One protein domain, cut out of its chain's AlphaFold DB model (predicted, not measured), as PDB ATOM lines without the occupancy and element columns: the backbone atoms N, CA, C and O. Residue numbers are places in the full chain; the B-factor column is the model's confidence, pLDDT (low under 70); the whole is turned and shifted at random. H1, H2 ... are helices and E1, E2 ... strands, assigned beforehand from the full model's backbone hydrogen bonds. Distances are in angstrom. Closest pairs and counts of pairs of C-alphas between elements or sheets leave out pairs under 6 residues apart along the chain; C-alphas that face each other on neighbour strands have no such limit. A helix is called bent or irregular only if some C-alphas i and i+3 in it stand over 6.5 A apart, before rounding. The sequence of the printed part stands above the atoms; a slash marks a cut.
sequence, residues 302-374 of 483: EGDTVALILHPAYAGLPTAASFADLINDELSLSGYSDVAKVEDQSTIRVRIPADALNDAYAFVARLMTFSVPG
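This is residues 302 to 374 of the 483 residues of an uncharacterized protein of Planctomycetes bacterium (UniProt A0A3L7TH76). A small three-stranded sheet has the long helix H1 over one face, running along the strands above E3 and E2. The shorter helix H2 sits nearer the E1 side of the sheet, and the short strand E4, residues 371 to 373, is the last named element along the chain and lies away from the sheet. The 73 printed residues run E1, H1, E2, E3, H2, E4, with sheet order E1, E3, E2, antiparallel throughout; the class is mixed, helices and strands. The whole is compact, with a radius of gyration of the C-alphas of 11.8 A and spans of 33 by 25 by 19 A.

E1, residues 305 to 310, is an edge strand antiparallel to the inner strand E3, residues 347 to 351; N 306 and O 350 are 2.9 A apart, within hydrogen-bond range. H1, residues 317 to 332, is on the sheet at a height of 8.1 A, and its line stands at 8 degrees to that of E2, residues 340 to 342, on the local plane. The closest C-alphas of H1 and E2 are those of Ala 324 and Ala 340, 5.2 A apart. E1, H1 and E2 form a split strand-helix-strand unit, two strands running the same way with E3 between them, and its crossover is right-handed. E2 and E3 form a hairpin, with N 341 and O 349 2.8 A apart, within hydrogen-bond range. H2, residues 357 to 368, is near E1 and close to but not clearly touching H1, at a steep tilt of 57 degrees, opposite ways; their closest C-alphas, those of Ile 327 and Leu 367, are 7.6 A apart. E4, residues 371 to 373, pairs with no named strand and is apart from E1, E2 and E3. Every O i to N i+4 pair is within hydrogen-bond range in H1, and 6 of 8 are in H2.

E1 begins at C-alpha 305 (74.039, 25.749, 133.562) and is 16.3 A long. H1 is 22.3 A, E3 13.1 A and H2 16.3 A long; H2 is irregular, with C-alphas 358 and 361 8.7 A apart. E4 ends at C-alpha 373 (85.897, 47.449, 133.259).

The C-alphas farthest apart are those of Ala 313 and Asp 355, at 34.1 A. The printed part has no cut and no long link. Its mean pLDDT is 91.6, and no printed residue is under 70.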
ATOM      1  N   GLU A 302      69.211  25.865 133.939       89.94
ATOM      2  CA  GLU A 302      68.996  24.806 132.963       89.94
ATOM      3  C   GLU A 302      69.994  23.681 133.272       89.94
ATOM      4  O   GLU A 302      71.134  23.677 132.795       89.94
ATOM      5  N   GLY A 303      69.583  22.763 134.155       88.94
ATOM      6  CA  GLY A 303      70.456  21.722 134.704       88.94
ATOM      7  C   GLY A 303      71.553  22.307 135.598       88.94
ATOM      8  O   GLY A 303      71.260  22.962 136.594       88.94
ATOM      9  N   ASP A 304      72.811  22.074 135.230       92.06
ATOM     10  CA  ASP A 304      74.011  22.637 135.859       92.06
ATOM     11  C   ASP A 304      74.484  23.933 135.175       92.06
ATOM     12  O   ASP A 304      75.600  24.389 135.415       92.06
ATOM     13  N   THR A 305      73.671  24.533 134.299       93.94
ATOM     14  CA  THR A 305      74.039  25.749 133.562       93.94
ATOM     15  C   THR A 305      73.097  26.911 133.835       93.94
ATOM     16  O   THR A 305      71.918  26.730 134.131       93.94
ATOM     17  N   VAL A 306      73.627  28.122 133.695       95.19
ATOM     18  CA  VAL A 306      72.875  29.375 133.668       95.19
ATOM     19  C   VAL A 306      73.245  30.140 132.401       95.19
ATOM     20  O   VAL A 306      74.405  30.144 131.987       95.19
ATOM     21  N   ALA A 307      72.268  30.773 131.761       95.69
ATOM     22  CA  ALA A 307      72.504  31.591 130.577       95.69
ATOM     23  C   ALA A 307      72.331  33.076 130.916       95.69
ATOM     24  O   ALA A 307      71.278  33.506 131.389       95.69
ATOM     25  N   LEU A 308      73.378  33.851 130.656       95.38
ATOM     26  CA  LEU A 308      73.390  35.305 130.732       95.38
ATOM     27  C   LEU A 308      73.041  35.857 129.350       95.38
ATOM     28  O   LEU A 308      73.678  35.507 128.359       95.38
ATOM     29  N   ILE A 309      72.041  36.725 129.283       95.00
ATOM     30  CA  ILE A 309      71.621  37.412 128.065       95.00
ATOM     31  C   ILE A 309      72.039  38.875 128.187       95.00
ATOM     32  O   ILE A 309      71.532  39.602 129.034       95.00
ATOM     33  N   LEU A 310      72.938  39.333 127.327       93.38
ATOM     34  CA  LEU A 310      73.328  40.734 127.218       93.38
ATOM     35  C   LEU A 310      72.128  41.595 126.819       93.38
ATOM     36  O   LEU A 310      71.323  41.216 125.959       93.38
ATOM     37  N   HIS A 311      72.025  42.792 127.397       91.19
ATOM     38  CA  HIS A 311      71.031  43.754 126.939       91.19
ATOM     39  C   HIS A 311      71.260  44.118 125.463       91.19
ATOM     40  O   HIS A 311      72.406  44.169 125.006       91.19
ATOM     41  N   PRO A 312      70.196  44.460 124.707       87.50
ATOM     42  CA  PRO A 312      70.319  44.838 123.296       87.50
ATOM     43  C   PRO A 312      71.295  45.998 123.038       87.50
ATOM     44  O   PRO A 312      71.849  46.118 121.945       87.50
ATOM     45  N   ALA A 313      71.526  46.851 124.042       82.81
ATOM     46  CA  ALA A 313      72.508  47.933 124.003       82.81
ATOM     47  C   ALA A 313      73.970  47.443 123.937       82.81
ATOM     48  O   ALA A 313      74.813  48.110 123.339       82.81
ATOM     49  N   TYR A 314      74.257  46.265 124.497       85.62
ATOM     50  CA  TYR A 314      75.606  45.705 124.623       85.62
ATOM     51  C   TYR A 314      75.830  44.433 123.797       85.62
ATOM     52  O   TYR A 314      76.952  43.931 123.732       85.62
ATOM     53  N   ALA A 315      74.783  43.929 123.140       87.00
ATOM     54  CA  ALA A 315      74.854  42.753 122.285       87.00
ATOM     55  C   ALA A 315      75.873  42.938 121.143       87.00
ATOM     56  O   ALA A 315      75.899  43.960 120.455       87.00
ATOM     57  N   GLY A 316      76.706  41.923 120.941       88.19
ATOM     58  CA  GLY A 316      77.750  41.873 119.928       88.19
ATOM     59  C   GLY A 316      78.754  40.770 120.251       88.19
ATOM     60  O   GLY A 316      79.191  40.644 121.391       88.19
ATOM     61  N   LEU A 317      79.162  39.991 119.245       90.12
ATOM     62  CA  LEU A 317      80.067  38.852 119.447       90.12
ATOM     63  C   LEU A 317      81.405  39.222 120.139       90.12
ATOM     64  O   LEU A 317      81.795  38.501 121.054       90.12
ATOM     65  N   PRO A 318      82.093  40.336 119.795       90.12
ATOM     66  CA  PRO A 318      83.327  40.737 120.484       90.12
ATOM     67  C   PRO A 318      83.105  41.096 121.957       90.12
ATOM     68  O   PRO A 318      83.944  40.791 122.802       90.12
ATOM     69  N   THR A 319      81.973  41.735 122.256       90.12
ATOM     70  CA  THR A 319      81.565  42.075 123.619       90.12
ATOM     71  C   THR A 319      81.262  40.802 124.401       90.12
ATOM     72  O   THR A 319      81.849  40.596 125.455       90.12
ATOM     73  N   ALA A 320      80.440  39.901 123.855       93.12
ATOM     74  CA  ALA A 320      80.101  38.631 124.493       93.12
ATOM     75  C   ALA A 320      81.341  37.772 124.791       93.12
ATOM     76  O   ALA A 320      81.454  37.233 125.889       93.12
ATOM     77  N   ALA A 321      82.297  37.706 123.855       93.81
ATOM     78  CA  ALA A 321      83.588  37.053 124.072       93.81
ATOM     79  C   ALA A 321      84.374  37.697 125.220       93.81
ATOM     80  O   ALA A 321      84.789  36.994 126.133       93.81
ATOM     81  N   SER A 322      84.484  39.029 125.235       92.75
ATOM     82  CA  SER A 322      85.199  39.744 126.301       92.75
ATOM     83  C   SER A 322      84.552  39.543 127.680       92.75
ATOM     84  O   SER A 322      85.255  39.417 128.678       92.75
ATOM     85  N   PHE A 323      83.218  39.467 127.749       94.00
ATOM     86  CA  PHE A 323      82.500  39.150 128.987       94.00
ATOM     87  C   PHE A 323      82.733  37.703 129.440       94.00
ATOM     88  O   PHE A 323      82.913  37.463 130.630       94.00
ATOM     89  N   ALA A 324      82.736  36.737 128.518       94.88
ATOM     90  CA  ALA A 324      83.033  35.345 128.852       94.88
ATOM     91  C   ALA A 324      84.471  35.182 129.370       94.88
ATOM     92  O   ALA A 324      84.679  34.485 130.364       94.88
ATOM     93  N   ASP A 325      85.435  35.861 128.744       93.88
ATOM     94  CA  ASP A 325      86.829  35.896 129.193       93.88
ATOM     95  C   ASP A 325      86.935  36.503 130.599       93.88
ATOM     96  O   ASP A 325      87.498  35.867 131.486       93.88
ATOM     97  N   LEU A 326      86.282  37.647 130.854       93.25
ATOM     98  CA  LEU A 326      86.231  38.264 132.187       93.25
ATOM     99  C   LEU A 326      85.676  37.310 133.251       93.25
ATOM    100  O   LEU A 326      86.241  37.191 134.336       93.25
ATOM    101  N   ILE A 327      84.575  36.614 132.954       94.56
ATOM    102  CA  ILE A 327      83.971  35.665 133.899       94.56
ATOM    103  C   ILE A 327      84.940  34.515 134.197       94.56
ATOM    104  O   ILE A 327      85.071  34.100 135.348       94.56
ATOM    105  N   ASN A 328      85.613  33.990 133.171       94.88
ATOM    106  CA  ASN A 328      86.597  32.926 133.341       94.88
ATOM    107  C   ASN A 328      87.813  33.397 134.152       94.88
ATOM    108  O   ASN A 328      88.270  32.656 135.022       94.88
ATOM    109  N   ASP A 329      88.294  34.617 133.918       93.38
ATOM    110  CA  ASP A 329      89.428  35.204 134.633       93.38
ATOM    111  C   ASP A 329      89.109  35.417 136.121       93.38
ATOM    112  O   ASP A 329      89.871  34.967 136.979       93.38
ATOM    113  N   GLU A 330      87.954  36.002 136.452       92.12
ATOM    114  CA  GLU A 330      87.521  36.204 137.845       92.12
ATOM    115  C   GLU A 330      87.316  34.870 138.584       92.12
ATOM    116  O   GLU A 330      87.741  34.688 139.729       92.12
ATOM    117  N   LEU A 331      86.716  33.880 137.916       92.12
ATOM    118  CA  LEU A 331      86.494  32.558 138.507       92.12
ATOM    119  C   LEU A 331      87.775  31.720 138.616       92.12
ATOM    120  O   LEU A 331      87.849  30.846 139.488       92.12
ATOM    121  N   SER A 332      88.804  32.013 137.816       90.75
ATOM    122  CA  SER A 332      90.113  31.354 137.911       90.75
ATOM    123  C   SER A 332      90.791  31.586 139.261       90.75
ATOM    124  O   SER A 332      91.428  30.675 139.797       90.75
ATOM    125  N   LEU A 333      90.561  32.749 139.884       86.19
ATOM    126  CA  LEU A 333      91.043  33.068 141.234       86.19
ATOM    127  C   LEU A 333      90.439  32.145 142.301       86.19
ATOM    128  O   LEU A 333      91.054  31.906 143.340       86.19
ATOM    129  N   SER A 334      89.248  31.607 142.030       85.56
ATOM    130  CA  SER A 334      88.549  30.643 142.884       85.56
ATOM    131  C   SER A 334      88.856  29.183 142.522       85.56
ATOM    132  O   SER A 334      88.307  28.277 143.141       85.56
ATOM    133  N   GLY A 335      89.747  28.938 141.552       86.44
ATOM    134  CA  GLY A 335      90.168  27.598 141.130       86.44
ATOM    135  C   GLY A 335      89.300  26.956 140.044       86.44
ATOM    136  O   GLY A 335      89.487  25.774 139.753       86.44
ATOM    137  N   TYR A 336      88.380  27.703 139.428       89.19
ATOM    138  CA  TYR A 336      87.548  27.204 138.333       89.19
ATOM    139  C   TYR A 336      88.124  27.591 136.968       89.19
ATOM    140  O   TYR A 336      88.698  28.660 136.804       89.19
ATOM    141  N   SER A 337      87.946  26.741 135.958       86.56
ATOM    142  CA  SER A 337      88.436  26.995 134.597       86.56
ATOM    143  C   SER A 337      87.392  26.607 133.554       86.56
ATOM    144  O   SER A 337      86.726  25.587 133.730       86.56
ATOM    145  N   ASP A 338      87.315  27.360 132.453       87.19
ATOM    146  CA  ASP A 338      86.425  27.089 131.305       87.19
ATOM    147  C   ASP A 338      84.932  26.999 131.693       87.19
ATOM    148  O   ASP A 338      84.189  26.099 131.284       87.19
ATOM    149  N   VAL A 339      84.505  27.934 132.543       93.00
ATOM    150  CA  VAL A 339      83.161  27.989 133.129       93.00
ATOM    151  C   VAL A 339      82.188  28.686 132.175       93.00
ATOM    152  O   VAL A 339      81.073  28.202 131.977       93.00
ATOM    153  N   ALA A 340      82.603  29.802 131.576       95.50
ATOM    154  CA  ALA A 340      81.791  30.626 130.689       95.50
ATOM    155  C   ALA A 340      82.161  30.416 129.216       95.50
ATOM    156  O   ALA A 340      83.335  30.448 128.846       95.50
ATOM    157  N   LYS A 341      81.145  30.236 128.366       95.56
ATOM    158  CA  LYS A 341      81.268  30.104 126.910       95.56
ATOM    159  C   LYS A 341      80.228  30.958 126.206       95.56
ATOM    160  O   LYS A 341      79.079  31.029 126.630       95.56
ATOM    161  N   VAL A 342      80.626  31.575 125.101       96.44
ATOM    162  CA  VAL A 342      79.706  32.325 124.240       96.44
ATOM    163  C   VAL A 342      78.912  31.349 123.380       96.44
ATOM    164  O   VAL A 342      79.502  30.502 122.713       96.44
ATOM    165  N   GLU A 343      77.587  31.474 123.386       95.12
ATOM    166  CA  GLU A 343      76.707  30.700 122.501       95.12
ATOM    167  C   GLU A 343      76.321  31.497 121.256       95.12
ATOM    168  O   GLU A 343      76.352  30.974 120.143       95.12
ATOM    169  N   ASP A 344      75.980  32.774 121.440       93.69
ATOM    170  CA  ASP A 344      75.612  33.691 120.365       93.69
ATOM    171  C   ASP A 344      76.052  35.135 120.687       93.69
ATOM    172  O   ASP A 344      76.701  35.400 121.697       93.69
ATOM    173  N   GLN A 345      75.721  36.092 119.818       91.62
ATOM    174  CA  GLN A 345      76.101  37.506 119.972       91.62
ATOM    175  C   GLN A 345      75.564  38.194 121.245       91.62
ATOM    176  O   GLN A 345      76.012  39.286 121.588       91.62
ATOM    177  N   SER A 346      74.584  37.594 121.913       91.94
ATOM    178  CA  SER A 346      73.907  38.093 123.110       91.94
ATOM    179  C   SER A 346      73.925  37.107 124.278       91.94
ATOM    180  O   SER A 346      73.703  37.535 125.402       91.94
ATOM    181  N   THR A 347      74.195  35.826 124.051       95.38
ATOM    182  CA  THR A 347      74.039  34.771 125.055       95.38
ATOM    183  C   THR A 347      75.390  34.200 125.460       95.38
ATOM    184  O   THR A 347      76.155  33.696 124.631       95.38
ATOM    185  N   ILE A 348      75.660  34.234 126.763       96.38
ATOM    186  CA  ILE A 348      76.824  33.628 127.403       96.38
ATOM    187  C   ILE A 348      76.317  32.551 128.351       96.38
ATOM    188  O   ILE A 348      75.565  32.821 129.285       96.38
ATOM    189  N   ARG A 349      76.742  31.316 128.126       96.94
ATOM    190  CA  ARG A 349      76.405  30.174 128.966       96.94
ATOM    191  C   ARG A 349      77.502  29.943 129.993       96.94
ATOM    192  O   ARG A 349      78.669  29.800 129.642       96.94
ATOM    193  N   VAL A 350      77.110  29.866 131.256       96.19
ATOM    194  CA  VAL A 350      77.998  29.641 132.396       96.19
ATOM    195  C   VAL A 350      77.630  28.309 133.047       96.19
ATOM    196  O   VAL A 350      76.477  28.083 133.412       96.19
ATOM    197  N   ARG A 351      78.600  27.400 133.170       95.19
ATOM    198  CA  ARG A 351      78.435  26.124 133.880       95.19
ATOM    199  C   ARG A 351      78.703  26.315 135.367       95.19
ATOM    200  O   ARG A 351      79.758  26.802 135.741       95.19
ATOM    201  N   ILE A 352      77.793  25.873 136.218       94.38
ATOM    202  CA  ILE A 352      77.944  25.935 137.667       94.38
ATOM    203  C   ILE A 352      78.838  24.767 138.116       94.38
ATOM    204  O   ILE A 352      78.512  23.611 137.835       94.38
ATOM    205  N   PRO A 353      79.972  25.032 138.791       92.12
ATOM    206  CA  PRO A 353      80.842  23.986 139.324       92.12
ATOM    207  C   PRO A 353      80.119  23.053 140.306       92.12
ATOM    208  O   PRO A 353      79.212  23.471 141.026       92.12
ATOM    209  N   ALA A 354      80.526  21.780 140.359       89.75
ATOM    210  CA  ALA A 354      79.817  20.747 141.120       89.75
ATOM    211  C   ALA A 354      79.755  21.012 142.636       89.75
ATOM    212  O   ALA A 354      78.787  20.645 143.298       89.75
ATOM    213  N   ASP A 355      80.777  21.664 143.183       90.00
ATOM    214  CA  ASP A 355      80.855  22.109 144.573       90.00
ATOM    215  C   ASP A 355      79.924  23.294 144.875       90.00
ATOM    216  O   ASP A 355      79.417  23.406 145.992       90.00
ATOM    217  N   ALA A 356      79.633  24.125 143.873       88.75
ATOM    218  CA  ALA A 356      78.709  25.251 143.969       88.75
ATOM    219  C   ALA A 356      77.240  24.878 143.688       88.75
ATOM    220  O   ALA A 356      76.352  25.677 143.976       88.75
ATOM    221  N   LEU A 357      76.945  23.675 143.175       88.38
ATOM    222  CA  LEU A 357      75.574  23.256 142.834       88.38
ATOM    223  C   LEU A 357      74.610  23.267 144.030       88.38
ATOM    224  O   LEU A 357      73.430  23.570 143.859       88.38
ATOM    225  N   ASN A 358      75.099  22.964 145.236       89.62
ATOM    226  CA  ASN A 358      74.273  22.973 146.450       89.62
ATOM    227  C   ASN A 358      73.786  24.383 146.825       89.62
ATOM    228  O   ASN A 358      72.760  24.513 147.487       89.62
ATOM    229  N   ASP A 359      74.511  25.422 146.402       91.75
ATOM    230  CA  ASP A 359      74.164  26.828 146.611       91.75
ATOM    231  C   ASP A 359      74.325  27.616 145.301       91.75
ATOM    232  O   ASP A 359      75.062  28.601 145.184       91.75
ATOM    233  N   ALA A 360      73.631  27.126 144.269       91.44
ATOM    234  CA  ALA A 360      73.682  27.684 142.923       91.44
ATOM    235  C   ALA A 360      73.256  29.162 142.890       91.44
ATOM    236  O   ALA A 360      73.805  29.957 142.126       91.44
ATOM    237  N   TYR A 361      72.308  29.556 143.748       92.50
ATOM    238  CA  TYR A 361      71.877  30.947 143.869       92.50
ATOM    239  C   TYR A 361      72.982  31.850 144.429       92.50
ATOM    240  O   TYR A 361      73.183  32.933 143.883       92.50
ATOM    241  N   ALA A 362      73.744  31.424 145.447       93.25
ATOM    242  CA  ALA A 362      74.874  32.218 145.931       93.25
ATOM    243  C   ALA A 362      75.999  32.326 144.894       93.25
ATOM    244  O   ALA A 362      76.636  33.376 144.795       93.25
ATOM    245  N   PHE A 363      76.232  31.276 144.100       93.25
ATOM    246  CA  PHE A 363      77.181  31.335 142.986       93.25
ATOM    247  C   PHE A 363      76.769  32.388 141.951       93.25
ATOM    248  O   PHE A 363      77.570  33.258 141.611       93.25
ATOM    249  N   VAL A 364      75.509  32.363 141.504       93.06
ATOM    250  CA  VAL A 364      74.991  33.356 140.549       93.06
ATOM    251  C   VAL A 364      74.999  34.761 141.150       93.06
ATOM    252  O   VAL A 364      75.383  35.702 140.465       93.06
ATOM    253  N   ALA A 365      74.653  34.925 142.428       93.25
ATOM    254  CA  ALA A 365      74.716  36.228 143.089       93.25
ATOM    255  C   ALA A 365      76.136  36.818 143.057       93.25
ATOM    256  O   ALA A 365      76.301  37.989 142.732       93.25
ATOM    257  N   ARG A 366      77.167  36.000 143.316       92.62
ATOM    258  CA  ARG A 366      78.571  36.430 143.211       92.62
ATOM    259  C   ARG A 366      78.956  36.782 141.777       92.62
ATOM    260  O   ARG A 366      79.555  37.829 141.561       92.62
ATOM    261  N   LEU A 367      78.571  35.943 140.815       93.00
ATOM    262  CA  LEU A 367      78.799  36.179 139.388       93.00
ATOM    263  C   LEU A 367      78.233  37.537 138.941       93.00
ATOM    264  O   LEU A 367      78.905  38.289 138.246       93.00
ATOM    265  N   MET A 368      77.021  37.881 139.383       92.75
ATOM    266  CA  MET A 368      76.343  39.130 139.014       92.75
ATOM    267  C   MET A 368      76.991  40.391 139.612       92.75
ATOM    268  O   MET A 368      76.775  41.482 139.089       92.75
ATOM    269  N   THR A 369      77.814  40.244 140.658       93.06
ATOM    270  CA  THR A 369      78.574  41.335 141.301       93.06
ATOM    271  C   THR A 369      79.989  41.520 140.744       93.06
ATOM    272  O   THR A 369      80.784  42.265 141.314       93.06
ATOM    273  N   PHE A 370      80.355  40.825 139.664       92.12
ATOM    274  CA  PHE A 370      81.667  41.013 139.044       92.12
ATOM    275  C   PHE A 370      81.773  42.410 138.432       92.12
ATOM    276  O   PHE A 370      80.913  42.818 137.654       92.12
ATOM    277  N   SER A 371      82.842  43.129 138.778       90.88
ATOM    278  CA  SER A 371      83.094  44.474 138.266       90.88
ATOM    279  C   SER A 371      83.529  44.399 136.807       90.88
ATOM    280  O   SER A 371      84.526  43.762 136.475       90.88
ATOM    281  N   VAL A 372      82.822  45.116 135.943       89.12
ATOM    282  CA  VAL A 372      83.081  45.164 134.505       89.12
ATOM    283  C   VAL A 372      83.898  46.421 134.196       89.12
ATOM    284  O   VAL A 372      83.435  47.542 134.440       89.12
ATOM    285  N   PRO A 373      85.125  46.291 133.668       85.69
ATOM    286  CA  PRO A 373      85.897  47.449 133.259       85.69
ATOM    287  C   PRO A 373      85.339  48.004 131.934       85.69
ATOM    288  O   PRO A 373      84.921  47.268 131.042       85.69
ATOM    289  N   GLY A 374      85.274  49.332 131.796       77.75
ATOM    290  CA  GLY A 374      84.602  49.961 130.647       77.75
ATOM    291  C   GLY A 374      85.280  49.736 129.291       77.75
ATOM    292  O   GLY A 374      84.661  49.926 128.247       77.75
TER     293      GLY A 374